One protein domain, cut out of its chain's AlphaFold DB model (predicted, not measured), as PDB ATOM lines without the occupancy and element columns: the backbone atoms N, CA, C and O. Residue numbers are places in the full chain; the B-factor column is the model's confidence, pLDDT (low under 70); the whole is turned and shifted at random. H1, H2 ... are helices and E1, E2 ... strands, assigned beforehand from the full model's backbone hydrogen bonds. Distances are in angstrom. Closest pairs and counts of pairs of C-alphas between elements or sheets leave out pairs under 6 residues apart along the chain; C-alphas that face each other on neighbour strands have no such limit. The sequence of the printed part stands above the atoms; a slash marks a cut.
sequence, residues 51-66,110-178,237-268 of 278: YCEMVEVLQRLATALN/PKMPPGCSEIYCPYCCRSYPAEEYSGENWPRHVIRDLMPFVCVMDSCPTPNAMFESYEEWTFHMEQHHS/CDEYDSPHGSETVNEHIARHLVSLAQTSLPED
ATOM      1  N   TYR A  51     123.859 228.595 298.289       37.59
ATOM      2  CA  TYR A  51     123.851 227.523 297.299       37.59
ATOM      3  C   TYR A  51     123.189 227.977 295.988       37.59
ATOM      4  O   TYR A  51     123.728 227.741 294.910       37.59
ATOM      5  N   CYS A  52     122.072 228.708 296.058       40.25
ATOM      6  CA  CYS A  52     121.410 229.266 294.876       40.25
ATOM      7  C   CYS A  52     122.250 230.360 294.199       40.25
ATOM      8  O   CYS A  52     122.304 230.397 292.972       40.25
ATOM      9  N   GLU A  53     122.931 231.222 294.962       44.62
ATOM     10  CA  GLU A  53     123.796 232.268 294.390       44.62
ATOM     11  C   GLU A  53     125.034 231.670 293.690       44.62
ATOM     12  O   GLU A  53     125.366 232.066 292.571       44.62
ATOM     13  N   MET A  54     125.660 230.647 294.284       46.66
ATOM     14  CA  MET A  54     126.741 229.862 293.672       46.66
ATOM     15  C   MET A  54     126.284 229.147 292.394       46.66
ATOM     16  O   MET A  54     126.951 229.231 291.360       46.66
ATOM     17  N   VAL A  55     125.134 228.465 292.450       44.44
ATOM     18  CA  VAL A  55     124.522 227.785 291.300       44.44
ATOM     19  C   VAL A  55     124.223 228.788 290.183       44.44
ATOM     20  O   VAL A  55     124.556 228.524 289.031       44.44
ATOM     21  N   GLU A  56     123.689 229.974 290.496       50.47
ATOM     22  CA  GLU A  56     123.510 231.039 289.504       50.47
ATOM     23  C   GLU A  56     124.841 231.501 288.889       50.47
ATOM     24  O   GLU A  56     124.902 231.702 287.676       50.47
ATOM     25  N   VAL A  57     125.910 231.674 289.676       51.56
ATOM     26  CA  VAL A  57     127.229 232.091 289.162       51.56
ATOM     27  C   VAL A  57     127.830 231.029 288.239       51.56
ATOM     28  O   VAL A  57     128.255 231.364 287.131       51.56
ATOM     29  N   LEU A  58     127.819 229.755 288.636       50.44
ATOM     30  CA  LEU A  58     128.387 228.660 287.841       50.44
ATOM     31  C   LEU A  58     127.548 228.365 286.585       50.44
ATOM     32  O   LEU A  58     128.112 228.191 285.504       50.44
ATOM     33  N   GLN A  59     126.213 228.428 286.665       52.56
ATOM     34  CA  GLN A  59     125.340 228.321 285.485       52.56
ATOM     35  C   GLN A  59     125.462 229.531 284.546       52.56
ATOM     36  O   GLN A  59     125.423 229.358 283.323       52.56
ATOM     37  N   ARG A  60     125.653 230.753 285.071       52.06
ATOM     38  CA  ARG A  60     125.959 231.942 284.253       52.06
ATOM     39  C   ARG A  60     127.319 231.820 283.578       52.06
ATOM     40  O   ARG A  60     127.419 232.174 282.408       52.06
ATOM     41  N   LEU A  61     128.334 231.292 284.262       51.19
ATOM     42  CA  LEU A  61     129.664 231.060 283.693       51.19
ATOM     43  C   LEU A  61     129.612 230.008 282.575       51.19
ATOM     44  O   LEU A  61     130.091 230.271 281.473       51.19
ATOM     45  N   ALA A  62     128.934 228.880 282.799       48.00
ATOM     46  CA  ALA A  62     128.702 227.873 281.764       48.00
ATOM     47  C   ALA A  62     127.893 228.432 280.577       48.00
ATOM     48  O   ALA A  62     128.253 228.224 279.420       48.00
ATOM     49  N   THR A  63     126.843 229.220 280.835       49.53
ATOM     50  CA  THR A  63     126.077 229.913 279.782       49.53
ATOM     51  C   THR A  63     126.944 230.921 279.015       49.53
ATOM     52  O   THR A  63     126.803 231.044 277.799       49.53
ATOM     53  N   ALA A  64     127.848 231.637 279.689       45.94
ATOM     54  CA  ALA A  64     128.727 232.639 279.085       45.94
ATOM     55  C   ALA A  64     129.822 232.019 278.204       45.94
ATOM     56  O   ALA A  64     130.138 232.587 277.160       45.94
ATOM     57  N   LEU A  65     130.357 230.851 278.584       45.97
ATOM     58  CA  LEU A  65     131.226 230.042 277.725       45.97
ATOM     59  C   LEU A  65     130.435 229.560 276.497       45.97
ATOM     60  O   LEU A  65     130.705 229.984 275.374       45.97
ATOM     61  N   ASN A  66     129.363 228.798 276.733       42.78
ATOM     62  CA  ASN A  66     128.572 228.093 275.714       42.78
ATOM     63  C   ASN A  66     127.722 229.007 274.796       42.78
ATOM     64  O   ASN A  66     126.910 228.516 274.004       42.78
ATOM     65  N   PRO A 110     136.973 220.990 309.716       73.44
ATOM     66  CA  PRO A 110     136.636 221.452 311.058       73.44
ATOM     67  C   PRO A 110     137.205 220.559 312.168       73.44
ATOM     68  O   PRO A 110     137.238 219.334 312.070       73.44
ATOM     69  N   LYS A 111     137.617 221.171 313.286       72.31
ATOM     70  CA  LYS A 111     138.088 220.421 314.459       72.31
ATOM     71  C   LYS A 111     136.918 219.714 315.142       72.31
ATOM     72  O   LYS A 111     136.094 220.354 315.790       72.31
ATOM     73  N   MET A 112     136.894 218.392 315.029       69.88
ATOM     74  CA  MET A 112     135.882 217.528 315.635       69.88
ATOM     75  C   MET A 112     135.988 217.523 317.174       69.88
ATOM     76  O   MET A 112     137.076 217.262 317.698       69.88
ATOM     77  N   PRO A 113     134.896 217.751 317.928       72.81
ATOM     78  CA  PRO A 113     134.882 217.505 319.367       72.81
ATOM     79  C   PRO A 113     134.933 215.992 319.661       72.81
ATOM     80  O   PRO A 113     134.226 215.216 319.009       72.81
ATOM     81  N   PRO A 114     135.736 215.531 320.638       72.69
ATOM     82  CA  PRO A 114     135.855 214.107 320.936       72.69
ATOM     83  C   PRO A 114     134.545 213.546 321.509       72.69
ATOM     84  O   PRO A 114     134.045 214.032 322.522       72.69
ATOM     85  N   GLY A 115     134.019 212.491 320.881       75.25
ATOM     86  CA  GLY A 115     132.797 211.799 321.310       75.25
ATOM     87  C   GLY A 115     131.497 212.267 320.641       75.25
ATOM     88  O   GLY A 115     130.446 211.709 320.945       75.25
ATOM     89  N   CYS A 116     131.541 213.238 319.724       75.88
ATOM     90  CA  CYS A 116     130.397 213.560 318.865       75.88
ATOM     91  C   CYS A 116     130.197 212.481 317.786       75.88
ATOM     92  O   CYS A 116     131.145 212.136 317.087       75.88
ATOM     93  N   SER A 117     128.965 211.982 317.633       80.12
ATOM     94  CA  SER A 117     128.564 211.077 316.539       80.12
ATOM     95  C   SER A 117     128.156 211.823 315.267       80.12
ATOM     96  O   SER A 117     128.345 211.318 314.168       80.12
ATOM     97  N   GLU A 118     127.616 213.032 315.421       79.75
ATOM     98  CA  GLU A 118     127.280 213.954 314.337       79.75
ATOM     99  C   GLU A 118     127.906 215.319 314.613       79.75
ATOM    100  O   GLU A 118     128.056 215.731 315.770       79.75
ATOM    101  N   ILE A 119     128.274 216.023 313.546       75.12
ATOM    102  CA  ILE A 119     128.900 217.343 313.585       75.12
ATOM    103  C   ILE A 119     128.213 218.236 312.549       75.12
ATOM    104  O   ILE A 119     127.920 217.815 311.428       75.12
ATOM    105  N   TYR A 120     127.954 219.481 312.944       73.62
ATOM    106  CA  TYR A 120     127.402 220.524 312.088       73.62
ATOM    107  C   TYR A 120     128.475 221.079 311.146       73.62
ATOM    108  O   TYR A 120     129.517 221.555 311.607       73.62
ATOM    109  N   CYS A 121     128.214 221.044 309.841       71.94
ATOM    110  CA  CYS A 121     129.118 221.573 308.833       71.94
ATOM    111  C   CYS A 121     128.941 223.097 308.740       71.94
ATOM    112  O   CYS A 121     127.856 223.554 308.376       71.94
ATOM    113  N   PRO A 122     129.981 223.907 309.021       67.06
ATOM    114  CA  PRO A 122     129.878 225.367 308.996       67.06
ATOM    115  C   PRO A 122     129.896 225.962 307.575       67.06
ATOM    116  O   PRO A 122     129.938 227.180 307.438       67.06
ATOM    117  N   TYR A 123     129.901 225.115 306.539       68.62
ATOM    118  CA  TYR A 123     129.904 225.506 305.128       68.62
ATOM    119  C   TYR A 123     128.503 225.305 304.526       68.62
ATOM    120  O   TYR A 123     127.838 226.273 304.179       68.62
ATOM    121  N   CYS A 124     128.013 224.059 304.507       70.56
ATOM    122  CA  CYS A 124     126.702 223.692 303.956       70.56
ATOM    123  C   CYS A 124     125.534 223.799 304.954       70.56
ATOM    124  O   CYS A 124     124.396 223.445 304.639       70.56
ATOM    125  N   CYS A 125     125.811 224.250 306.182       69.31
ATOM    126  CA  CYS A 125     124.840 224.491 307.255       69.31
ATOM    127  C   CYS A 125     123.988 223.269 307.672       69.31
ATOM    128  O   CYS A 125     122.888 223.427 308.208       69.31
ATOM    129  N   ARG A 126     124.494 222.047 307.459       72.44
ATOM    130  CA  ARG A 126     123.812 220.764 307.721       72.44
ATOM    131  C   ARG A 126     124.648 219.862 308.641       72.44
ATOM    132  O   ARG A 126     125.873 219.955 308.663       72.44
ATOM    133  N   SER A 127     123.997 218.973 309.392       77.12
ATOM    134  CA  SER A 127     124.674 217.973 310.238       77.12
ATOM    135  C   SER A 127     125.009 216.702 309.461       77.12
ATOM    136  O   SER A 127     124.189 216.227 308.677       77.12
ATOM    137  N   TYR A 128     126.189 216.138 309.720       80.69
ATOM    138  CA  TYR A 128     126.678 214.896 309.110       80.69
ATOM    139  C   TYR A 128     127.348 213.992 310.153       80.69
ATOM    140  O   TYR A 128     127.843 214.510 311.161       80.69
ATOM    141  N   PRO A 129     127.415 212.665 309.920       85.06
ATOM    142  CA  PRO A 129     128.183 211.745 310.756       85.06
ATOM    143  C   PRO A 129     129.654 212.156 310.885       85.06
ATOM    144  O   PRO A 129     130.231 212.757 309.974       85.06
ATOM    145  N   ALA A 130     130.274 211.804 312.008       83.56
ATOM    146  CA  ALA A 130     131.675 212.098 312.308       83.56
ATOM    147  C   ALA A 130     132.648 211.627 311.202       83.56
ATOM    148  O   ALA A 130     133.668 212.266 310.946       83.56
ATOM    149  N   GLU A 131     132.318 210.540 310.510       84.69
ATOM    150  CA  GLU A 131     133.120 209.901 309.465       84.69
ATOM    151  C   GLU A 131     133.308 210.777 308.210       84.69
ATOM    152  O   GLU A 131     134.338 210.663 307.537       84.69
ATOM    153  N   GLU A 132     132.370 211.684 307.911       83.06
ATOM    154  CA  GLU A 132     132.465 212.640 306.791       83.06
ATOM    155  C   GLU A 132     133.590 213.671 307.007       83.06
ATOM    156  O   GLU A 132     134.158 214.196 306.053       83.06
ATOM    157  N   TYR A 133     133.986 213.906 308.261       82.25
ATOM    158  CA  TYR A 133     135.024 214.861 308.663       82.25
ATOM    159  C   TYR A 133     136.425 214.227 308.738       82.25
ATOM    160  O   TYR A 133     137.292 214.683 309.487       82.25
ATOM    161  N   SER A 134     136.673 213.155 307.978       82.75
ATOM    162  CA  SER A 134     137.912 212.375 308.072       82.75
ATOM    163  C   SER A 134     138.524 212.024 306.710       82.75
ATOM    164  O   SER A 134     137.823 211.713 305.750       82.75
ATOM    165  N   GLY A 135     139.860 212.063 306.631       83.75
ATOM    166  CA  GLY A 135     140.625 211.648 305.449       83.75
ATOM    167  C   GLY A 135     140.146 212.294 304.144       83.75
ATOM    168  O   GLY A 135     140.009 213.511 304.058       83.75
ATOM    169  N   GLU A 136     139.885 211.462 303.135       84.19
ATOM    170  CA  GLU A 136     139.362 211.875 301.825       84.19
ATOM    171  C   GLU A 136     137.860 212.206 301.827       84.19
ATOM    172  O   GLU A 136     137.374 212.810 300.871       84.19
ATOM    173  N   ASN A 137     137.113 211.828 302.872       85.25
ATOM    174  CA  ASN A 137     135.678 212.109 302.936       85.25
ATOM    175  C   ASN A 137     135.429 213.612 303.056       85.25
ATOM    176  O   ASN A 137     134.512 214.113 302.419       85.25
ATOM    177  N   TRP A 138     136.296 214.340 303.767       85.50
ATOM    178  CA  TRP A 138     136.162 215.787 303.905       85.50
ATOM    179  C   TRP A 138     136.345 216.544 302.567       85.50
ATOM    180  O   TRP A 138     135.439 217.288 302.186       85.50
ATOM    181  N   PRO A 139     137.427 216.333 301.782       84.94
ATOM    182  CA  PRO A 139     137.523 216.855 300.416       84.94
ATOM    183  C   PRO A 139     136.324 216.495 299.530       84.94
ATOM    184  O   PRO A 139     135.781 217.364 298.850       84.94
ATOM    185  N   ARG A 140     135.872 215.233 299.569       85.25
ATOM    186  CA  ARG A 140     134.726 214.755 298.776       85.25
ATOM    187  C   ARG A 140     133.415 215.430 299.187       85.25
ATOM    188  O   ARG A 140     132.627 215.793 298.325       85.25
ATOM    189  N   HIS A 141     133.211 215.645 300.485       85.25
ATOM    190  CA  HIS A 141     132.064 216.351 301.045       85.25
ATOM    191  C   HIS A 141     131.983 217.794 300.532       85.25
ATOM    192  O   HIS A 141     130.931 218.199 300.043       85.25
ATOM    193  N   VAL A 142     133.089 218.549 300.596       80.88
ATOM    194  CA  VAL A 142     133.130 219.943 300.115       80.88
ATOM    195  C   VAL A 142     132.897 220.018 298.607       80.88
ATOM    196  O   VAL A 142     132.146 220.872 298.148       80.88
ATOM    197  N   ILE A 143     133.500 219.114 297.829       83.50
ATOM    198  CA  ILE A 143     133.311 219.066 296.373       83.50
ATOM    199  C   ILE A 143     131.863 218.716 296.002       83.50
ATOM    200  O   ILE A 143     131.297 219.368 295.129       83.50
ATOM    201  N   ARG A 144     131.234 217.763 296.701       81.75
ATOM    202  CA  ARG A 144     129.825 217.416 296.480       81.75
ATOM    203  C   ARG A 144     128.882 218.580 296.777       81.75
ATOM    204  O   ARG A 144     127.939 218.794 296.030       81.75
ATOM    205  N   ASP A 145     129.136 219.331 297.846       79.19
ATOM    206  CA  ASP A 145     128.289 220.468 298.224       79.19
ATOM    207  C   ASP A 145     128.465 221.681 297.291       79.19
ATOM    208  O   ASP A 145     127.486 222.311 296.899       79.19
ATOM    209  N   LEU A 146     129.706 221.954 296.864       78.38
ATOM    210  CA  LEU A 146     130.017 222.999 295.884       78.38
ATOM    211  C   LEU A 146     129.511 222.682 294.463       78.38
ATOM    212  O   LEU A 146     129.355 223.606 293.666       78.38
ATOM    213  N   MET A 147     129.316 221.399 294.123       80.38
ATOM    214  CA  MET A 147     129.030 220.901 292.763       80.38
ATOM    215  C   MET A 147     129.815 221.658 291.662       80.38
ATOM    216  O   MET A 147     129.220 222.201 290.724       80.38
ATOM    217  N   PRO A 148     131.150 221.785 291.787       81.31
ATOM    218  CA  PRO A 148     131.922 222.825 291.106       81.31
ATOM    219  C   PRO A 148     131.998 222.634 289.589       81.31
ATOM    220  O   PRO A 148     132.279 223.582 288.854       81.31
ATOM    221  N   PHE A 149     131.796 221.409 289.106       86.12
ATOM    222  CA  PHE A 149     132.021 221.067 287.711       86.12
ATOM    223  C   PHE A 149     130.796 221.418 286.863       86.12
ATOM    224  O   PHE A 149     129.692 220.955 287.133       86.12
ATOM    225  N   VAL A 150     131.008 222.187 285.795       83.06
ATOM    226  CA  VAL A 150     130.003 222.551 284.782       83.06
ATOM    227  C   VAL A 150     130.514 222.222 283.387       83.06
ATOM    228  O   VAL A 150     131.724 222.190 283.153       83.06
ATOM    229  N   CYS A 151     129.618 221.978 282.430       84.00
ATOM    230  CA  CYS A 151     130.046 221.708 281.060       84.00
ATOM    231  C   CYS A 151     130.623 222.968 280.384       84.00
ATOM    232  O   CYS A 151     129.924 223.964 280.189       84.00
ATOM    233  N   VAL A 152     131.898 222.884 279.992       80.19
ATOM    234  CA  VAL A 152     132.667 223.950 279.321       80.19
ATOM    235  C   VAL A 152     132.652 223.840 277.787       80.19
ATOM    236  O   VAL A 152     133.399 224.547 277.117       80.19
ATOM    237  N   MET A 153     131.858 222.919 277.230       77.69
ATOM    238  CA  MET A 153     131.848 222.599 275.800       77.69
ATOM    239  C   MET A 153     130.690 223.270 275.060       77.69
ATOM    240  O   MET A 153     129.514 223.007 275.341       77.69
ATOM    241  N   ASP A 154     131.039 224.039 274.027       68.75
ATOM    242  CA  ASP A 154     130.096 224.713 273.135       68.75
ATOM    243  C   ASP A 154     128.949 223.801 272.668       68.75
ATOM    244  O   ASP A 154     129.129 222.635 272.305       68.75
ATOM    245  N   SER A 155     127.743 224.373 272.618       73.19
ATOM    246  CA  SER A 155     126.514 223.686 272.187       73.19
ATOM    247  C   SER A 155     126.153 222.412 272.977       73.19
ATOM    248  O   SER A 155     125.410 221.567 272.470       73.19
ATOM    249  N   CYS A 156     126.615 222.283 274.228       77.81
ATOM    250  CA  CYS A 156     126.142 221.257 275.160       77.81
ATOM    251  C   CYS A 156     124.596 221.218 275.244       77.81
ATOM    252  O   CYS A 156     123.964 222.272 275.349       77.81
ATOM    253  N   PRO A 157     123.958 220.026 275.229       75.44
ATOM    254  CA  PRO A 157     122.503 219.899 275.368       75.44
ATOM    255  C   PRO A 157     121.994 220.201 276.789       75.44
ATOM    256  O   PRO A 157     120.802 220.437 276.972       75.44
ATOM    257  N   THR A 158     122.877 220.191 277.789       75.81
ATOM    258  CA  THR A 158     122.575 220.463 279.204       75.81
ATOM    259  C   THR A 158     123.616 221.433 279.788       75.81
ATOM    260  O   THR A 158     124.351 221.062 280.701       75.81
ATOM    261  N   PRO A 159     123.725 222.672 279.268       67.75
ATOM    262  CA  PRO A 159     124.843 223.572 279.580       67.75
ATOM    263  C   PRO A 159     124.841 224.053 281.038       67.75
ATOM    264  O   PRO A 159     125.883 224.426 281.557       67.75
ATOM    265  N   ASN A 160     123.685 224.003 281.705       69.69
ATOM    266  CA  ASN A 160     123.511 224.387 283.108       69.69
ATOM    267  C   ASN A 160     123.599 223.181 284.064       69.69
ATOM    268  O   ASN A 160     123.249 223.308 285.236       69.69
ATOM    269  N   ALA A 161     124.010 222.006 283.571       74.56
ATOM    270  CA  ALA A 161     124.275 220.855 284.423       74.56
ATOM    271  C   ALA A 161     125.522 221.113 285.277       74.56
ATOM    272  O   ALA A 161     126.581 221.474 284.757       74.56
ATOM    273  N   MET A 162     125.357 220.911 286.580       79.94
ATOM    274  CA  MET A 162     126.414 220.887 287.582       79.94
ATOM    275  C   MET A 162     126.572 219.445 288.067       79.94
ATOM    276  O   MET A 162     125.585 218.707 288.094       79.94
ATOM    277  N   PHE A 163     127.790 219.043 288.418       82.81
ATOM    278  CA  PHE A 163     128.109 217.671 288.824       82.81
ATOM    279  C   PHE A 163     128.804 217.667 290.187       82.81
ATOM    280  O   PHE A 163     129.605 218.560 290.477       82.81
ATOM    281  N   GLU A 164     128.519 216.659 291.017       84.56
ATOM    282  CA  GLU A 164     129.110 216.539 292.355       84.56
ATOM    283  C   GLU A 164     130.470 215.823 292.356       84.56
ATOM    284  O   GLU A 164     131.178 215.823 293.364       84.56
ATOM    285  N   SER A 165     130.875 215.260 291.215       86.69
ATOM    286  CA  SER A 165     132.150 214.560 291.043       86.69
ATOM    287  C   SER A 165     132.833 214.852 289.701       86.69
ATOM    288  O   SER A 165     132.198 215.184 288.695       86.69
ATOM    289  N   TYR A 166     134.160 214.697 289.680       88.69
ATOM    290  CA  TYR A 166     134.969 214.815 288.463       88.69
ATOM    291  C   TYR A 166     134.659 213.678 287.479       88.69
ATOM    292  O   TYR A 166     134.700 213.855 286.262       88.69
ATOM    293  N   GLU A 167     134.295 212.516 288.012       89.06
ATOM    294  CA  GLU A 167     133.907 211.307 287.300       89.06
ATOM    295  C   GLU A 167     132.578 211.487 286.552       89.06
ATOM    296  O   GLU A 167     132.478 211.106 285.388       89.06
ATOM    297  N   GLU A 168     131.572 212.121 287.160       88.69
ATOM    298  CA  GLU A 168     130.327 212.487 286.466       88.69
ATOM    299  C   GLU A 168     130.556 213.547 285.390       88.69
ATOM    300  O   GLU A 168     130.008 213.434 284.292       88.69
ATOM    301  N   TRP A 169     131.379 214.558 285.679       90.69
ATOM    302  CA  TRP A 169     131.707 215.609 284.717       90.69
ATOM    303  C   TRP A 169     132.459 215.051 283.504       90.69
ATOM    304  O   TRP A 169     132.048 215.271 282.365       90.69
ATOM    305  N   THR A 170     133.511 214.260 283.723       87.38
ATOM    306  CA  THR A 170     134.246 213.598 282.633       87.38
ATOM    307  C   THR A 170     133.375 212.591 281.884       87.38
ATOM    308  O   THR A 170     133.417 212.570 280.654       87.38
ATOM    309  N   PHE A 171     132.501 211.841 282.563       87.69
ATOM    310  CA  PHE A 171     131.512 210.986 281.898       87.69
ATOM    311  C   PHE A 171     130.517 211.791 281.045       87.69
ATOM    312  O   PHE A 171     130.193 211.380 279.929       87.69
ATOM    313  N   HIS A 172     130.053 212.956 281.508       88.44
ATOM    314  CA  HIS A 172     129.223 213.854 280.703       88.44
ATOM    315  C   HIS A 172     129.966 214.326 279.441       88.44
ATOM    316  O   HIS A 172     129.412 214.250 278.339       88.44
ATOM    317  N   MET A 173     131.231 214.736 279.581       85.88
ATOM    318  CA  MET A 173     132.095 215.120 278.458       85.88
ATOM    319  C   MET A 173     132.254 213.947 277.465       85.88
ATOM    320  O   MET A 173     132.026 214.123 276.268       85.88
ATOM    321  N   GLU A 174     132.491 212.720 277.943       84.56
ATOM    322  CA  GLU A 174     132.537 211.512 277.102       84.56
ATOM    323  C   GLU A 174     131.209 211.190 276.391       84.56
ATOM    324  O   GLU A 174     131.204 210.834 275.212       84.56
ATOM    325  N   GLN A 175     130.057 211.279 277.063       84.69
ATOM    326  CA  GLN A 175     128.779 210.886 276.444       84.69
ATOM    327  C   GLN A 175     128.250 211.920 275.440       84.69
ATOM    328  O   GLN A 175     127.630 211.549 274.430       84.69
ATOM    329  N   HIS A 176     128.467 213.208 275.716       82.81
ATOM    330  CA  HIS A 176     127.879 214.306 274.947       82.81
ATOM    331  C   HIS A 176     128.853 214.957 273.964       82.81
ATOM    332  O   HIS A 176     128.397 215.411 272.911       82.81
ATOM    333  N   HIS A 177     130.159 214.941 274.251       83.56
ATOM    334  CA  HIS A 177     131.167 215.685 273.492       83.56
ATOM    335  C   HIS A 177     132.244 214.814 272.822       83.56
ATOM    336  O   HIS A 177     132.904 215.300 271.904       83.56
ATOM    337  N   SER A 178     132.359 213.515 273.141       81.69
ATOM    338  CA  SER A 178     133.121 212.594 272.282       81.69
ATOM    339  C   SER A 178     132.510 212.474 270.887       81.69
ATOM    340  O   SER A 178     131.307 212.241 270.707       81.69
ATOM    341  N   CYS A 237     141.955 229.894 281.118       75.62
ATOM    342  CA  CYS A 237     143.237 230.598 281.214       75.62
ATOM    343  C   CYS A 237     144.109 230.368 279.966       75.62
ATOM    344  O   CYS A 237     144.031 229.319 279.330       75.62
ATOM    345  N   ASP A 238     144.990 231.324 279.662       69.06
ATOM    346  CA  ASP A 238     145.955 231.229 278.555       69.06
ATOM    347  C   ASP A 238     147.257 230.484 278.952       69.06
ATOM    348  O   ASP A 238     148.179 230.376 278.151       69.06
ATOM    349  N   GLU A 239     147.364 229.993 280.196       66.69
ATOM    350  CA  GLU A 239     148.617 229.507 280.811       66.69
ATOM    351  C   GLU A 239     148.834 227.980 280.698       66.69
ATOM    352  O   GLU A 239     149.743 227.433 281.326       66.69
ATOM    353  N   TYR A 240     148.024 227.263 279.907       65.94
ATOM    354  CA  TYR A 240     148.172 225.811 279.721       65.94
ATOM    355  C   TYR A 240     149.273 225.447 278.700       65.94
ATOM    356  O   TYR A 240     149.007 224.965 277.600       65.94
ATOM    357  N   ASP A 241     150.535 225.637 279.090       54.84
ATOM    358  CA  ASP A 241     151.700 225.066 278.401       54.84
ATOM    359  C   ASP A 241     151.894 223.592 278.817       54.84
ATOM    360  O   ASP A 241     152.470 223.315 279.873       54.84
ATOM    361  N   SER A 242     151.476 222.609 278.004       56.34
ATOM    362  CA  SER A 242     151.834 221.205 278.289       56.34
ATOM    363  C   SER A 242     151.991 220.287 277.074       56.34
ATOM    364  O   SER A 242     151.022 219.845 276.458       56.34
ATOM    365  N   PRO A 243     153.243 219.869 276.834       48.03
ATOM    366  CA  PRO A 243     153.579 218.509 276.414       48.03
ATOM    367  C   PRO A 243     154.395 217.758 277.490       48.03
ATOM    368  O   PRO A 243     154.942 216.690 277.209       48.03
ATOM    369  N   HIS A 244     154.594 218.351 278.678       50.09
ATOM    370  CA  HIS A 244     155.601 217.930 279.672       50.09
ATOM    371  C   HIS A 244     155.085 217.849 281.126       50.09
ATOM    372  O   HIS A 244     155.840 217.427 282.004       50.09
ATOM    373  N   GLY A 245     153.834 218.235 281.402       55.06
ATOM    374  CA  GLY A 245     153.209 218.077 282.721       55.06
ATOM    375  C   GLY A 245     152.651 216.667 282.964       55.06
ATOM    376  O   GLY A 245     152.485 215.882 282.033       55.06
ATOM    377  N   SER A 246     152.337 216.350 284.225       65.25
ATOM    378  CA  SER A 246     151.599 215.132 284.608       65.25
ATOM    379  C   SER A 246     150.088 215.344 284.776       65.25
ATOM    380  O   SER A 246     149.380 214.376 285.022       65.25
ATOM    381  N   GLU A 247     149.617 216.592 284.698       73.00
ATOM    382  CA  GLU A 247     148.202 216.992 284.742       73.00
ATOM    383  C   GLU A 247     147.639 216.983 283.308       73.00
ATOM    384  O   GLU A 247     148.287 217.477 282.381       73.00
ATOM    385  N   THR A 248     146.450 216.414 283.112       81.75
ATOM    386  CA  THR A 248     145.692 216.515 281.855       81.75
ATOM    387  C   THR A 248     144.895 217.818 281.794       81.75
ATOM    388  O   THR A 248     144.541 218.394 282.821       81.75
ATOM    389  N   VAL A 249     144.517 218.264 280.590       81.19
ATOM    390  CA  VAL A 249     143.745 219.515 280.431       81.19
ATOM    391  C   VAL A 249     142.408 219.464 281.181       81.19
ATOM    392  O   VAL A 249     141.955 220.471 281.713       81.19
ATOM    393  N   ASN A 250     141.801 218.280 281.306       84.56
ATOM    394  CA  ASN A 250     140.561 218.092 282.061       84.56
ATOM    395  C   ASN A 250     140.771 218.286 283.574       84.56
ATOM    396  O   ASN A 250     139.971 218.973 284.207       84.56
ATOM    397  N   GLU A 251     141.848 217.745 284.155       85.31
ATOM    398  CA  GLU A 251     142.200 217.951 285.572       85.31
ATOM    399  C   GLU A 251     142.526 219.427 285.847       85.31
ATOM    400  O   GLU A 251     142.060 219.999 286.835       85.31
ATOM    401  N   HIS A 252     143.237 220.067 284.918       85.00
ATOM    402  CA  HIS A 252     143.564 221.488 284.960       85.00
ATOM    403  C   HIS A 252     142.310 222.382 284.938       85.00
ATOM    404  O   HIS A 252     142.169 223.295 285.755       85.00
ATOM    405  N   ILE A 253     141.365 222.101 284.035       84.06
ATOM    406  CA  ILE A 253     140.065 222.787 283.966       84.06
ATOM    407  C   ILE A 253     139.269 222.547 285.252       84.06
ATOM    408  O   ILE A 253     138.740 223.498 285.826       84.06
ATOM    409  N   ALA A 254     139.228 221.309 285.751       87.69
ATOM    410  CA  ALA A 254     138.554 220.976 287.002       87.69
ATOM    411  C   ALA A 254     139.129 221.760 288.195       87.69
ATOM    412  O   ALA A 254     138.361 222.287 288.996       87.69
ATOM    413  N   ARG A 255     140.454 221.938 288.274       85.06
ATOM    414  CA  ARG A 255     141.114 222.775 289.292       85.06
ATOM    415  C   ARG A 255     140.669 224.245 289.219       85.06
ATOM    416  O   ARG A 255     140.417 224.851 290.261       85.06
ATOM    417  N   HIS A 256     140.496 224.806 288.018       82.81
ATOM    418  CA  HIS A 256     139.916 226.148 287.844       82.81
ATOM    419  C   HIS A 256     138.434 226.212 288.254       82.81
ATOM    420  O   HIS A 256     138.037 227.155 288.935       82.81
ATOM    421  N   LEU A 257     137.623 225.213 287.896       83.31
ATOM    422  CA  LEU A 257     136.205 225.141 288.272       83.31
ATOM    423  C   LEU A 257     136.011 225.020 289.796       83.31
ATOM    424  O   LEU A 257     135.187 225.730 290.371       83.31
ATOM    425  N   VAL A 258     136.833 224.208 290.470       83.69
ATOM    426  CA  VAL A 258     136.876 224.116 291.942       83.69
ATOM    427  C   VAL A 258     137.268 225.455 292.568       83.69
ATOM    428  O   VAL A 258     136.589 225.917 293.483       83.69
ATOM    429  N   SER A 259     138.316 226.111 292.056       80.56
ATOM    430  CA  SER A 259     138.756 227.427 292.541       80.56
ATOM    431  C   SER A 259     137.676 228.509 292.385       80.56
ATOM    432  O   SER A 259     137.504 229.332 293.282       80.56
ATOM    433  N   LEU A 260     136.902 228.474 291.294       76.75
ATOM    434  CA  LEU A 260     135.760 229.368 291.079       76.75
ATOM    435  C   LEU A 260     134.608 229.077 292.052       76.75
ATOM    436  O   LEU A 260     134.076 230.003 292.649       76.75
ATOM    437  N   ALA A 261     134.238 227.813 292.268       78.44
ATOM    438  CA  ALA A 261     133.167 227.475 293.209       78.44
ATOM    439  C   ALA A 261     133.509 227.879 294.658       78.44
ATOM    440  O   ALA A 261     132.658 228.416 295.373       78.44
ATOM    441  N   GLN A 262     134.776 227.709 295.063       75.94
ATOM    442  CA  GLN A 262     135.280 228.117 296.379       75.94
ATOM    443  C   GLN A 262     135.101 229.613 296.687       75.94
ATOM    444  O   GLN A 262     135.074 229.970 297.864       75.94
ATOM    445  N   THR A 263     134.921 230.497 295.692       71.25
ATOM    446  CA  THR A 263     134.654 231.927 295.957       71.25
ATOM    447  C   THR A 263     133.298 232.174 296.620       71.25
ATOM    448  O   THR A 263     133.041 233.280 297.087       71.25
ATOM    449  N   SER A 264     132.432 231.156 296.660       68.88
ATOM    450  CA  SER A 264     131.143 231.173 297.365       68.88
ATOM    451  C   SER A 264     131.273 230.815 298.853       68.88
ATOM    452  O   SER A 264     130.299 230.909 299.596       68.88
ATOM    453  N   LEU A 265     132.466 230.406 299.308       68.12
ATOM    454  CA  LEU A 265     132.747 230.119 300.713       68.12
ATOM    455  C   LEU A 265     133.161 231.402 301.470       68.12
ATOM    456  O   LEU A 265     133.882 232.233 300.914       68.12
ATOM    457  N   PRO A 266     132.763 231.577 302.748       62.81
ATOM    458  CA  PRO A 266     133.148 232.740 303.558       62.81
ATOM    459  C   PRO A 266     134.669 232.992 303.675       62.81
ATOM    460  O   PRO A 266     135.454 232.049 303.787       62.81
ATOM    461  N   GLU A 267     135.078 234.274 303.745       53.59
ATOM    462  CA  GLU A 267     136.497 234.713 303.783       53.59
ATOM    463  C   GLU A 267     137.345 234.010 304.868       53.59
ATOM    464  O   GLU A 267     138.536 233.769 304.656       53.59
ATOM    465  N   ASP A 268     136.741 233.636 306.005       54.41
ATOM    466  CA  ASP A 268     137.401 232.955 307.133       54.41
ATOM    467  C   ASP A 268     137.987 231.569 306.781       54.41
ATOM    468  O   ASP A 268     138.815 231.046 307.533       54.41
TER     469      ASP A 268
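Overview. This is residues 51 to 66, 110 to 178 and 237 to 268 of the 278 residues of an uncharacterized protein of Trichoderma longibrachiatum ATCC 18648 (UniProt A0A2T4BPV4). Three helices, H1, H4 and H5, stand loosely round residues 148 to 150 of the long link between H3 and H4, with H3 at one end of this body. Beyond H3, the small hairpin of E1 and E2 with the short H2 makes a head at one end of the longest axis, and residues 242 to 247 stick out as a loop. The 117 printed residues hold five named helices and two named strands, in the order H1 E1 E2 H2 H3 H4 H5, mostly helix, with E1 and E2 antiparallel. The whole is only just loose, close to compact, with a radius of gyration of the C-alphas of 16.3 A and spans of 49 by 35 by 29 A.

Arrangement. H1, residues 51 to 65, only just touches H5, residues 249 to 264, with 3 pairs of C-alphas within 8 A, the closest Met 54 and Ser 264 at 5.9 A. They run opposite ways at a steep tilt of 41 degrees. E1, residues 118 to 120, and E2, residues 127 to 129, form a hairpin; N 119 and O 128 are 2.9 A apart, within hydrogen-bond range. H2, residues 130 to 133, and H3, residues 137 to 146, touch only at the corner, and only just, with 3 pairs of C-alphas within 8 A, the closest Glu 132 and Trp 138 at 5.6 A. H3 touches H5 about perpendicular, at 75 degrees, the closest C-alphas being Leu 146 and Ala 261 at 6.1 A. H4, residues 166 to 177, is close to H5 but not clearly touching, with C-alphas 166 and 254 at 7.3 A. Every O i to N i+4 pair is within hydrogen-bond range in H1, H3 and H4, and 10 of 12 in H5; H2 is too short for such a pair.

Along the chain. H1 begins at C-alpha 51 (123.851, 227.523, 297.299) and is 21.1 A long. E1 is 6.9 A, E2 7.2 A, H2 5.7 A, H3 14.2 A and H4 15.5 A long. H5, 24.1 A, ends at C-alpha 264 (131.143, 231.173, 297.365).

Size, cuts and confidence. The C-alphas of Gly 115 and Ser 155 are the two farthest apart, 50.9 A. Residues 67 to 109 and 179 to 236 are not printed; the gaps across these cuts are 36.9 A and 22.5 A between C-alphas. The link from H3 to H4 is long, 19 residues. Mean pLDDT of the printed part is 73.2; 37 residues are under 70, among them 51 to 66 and 238 to 246.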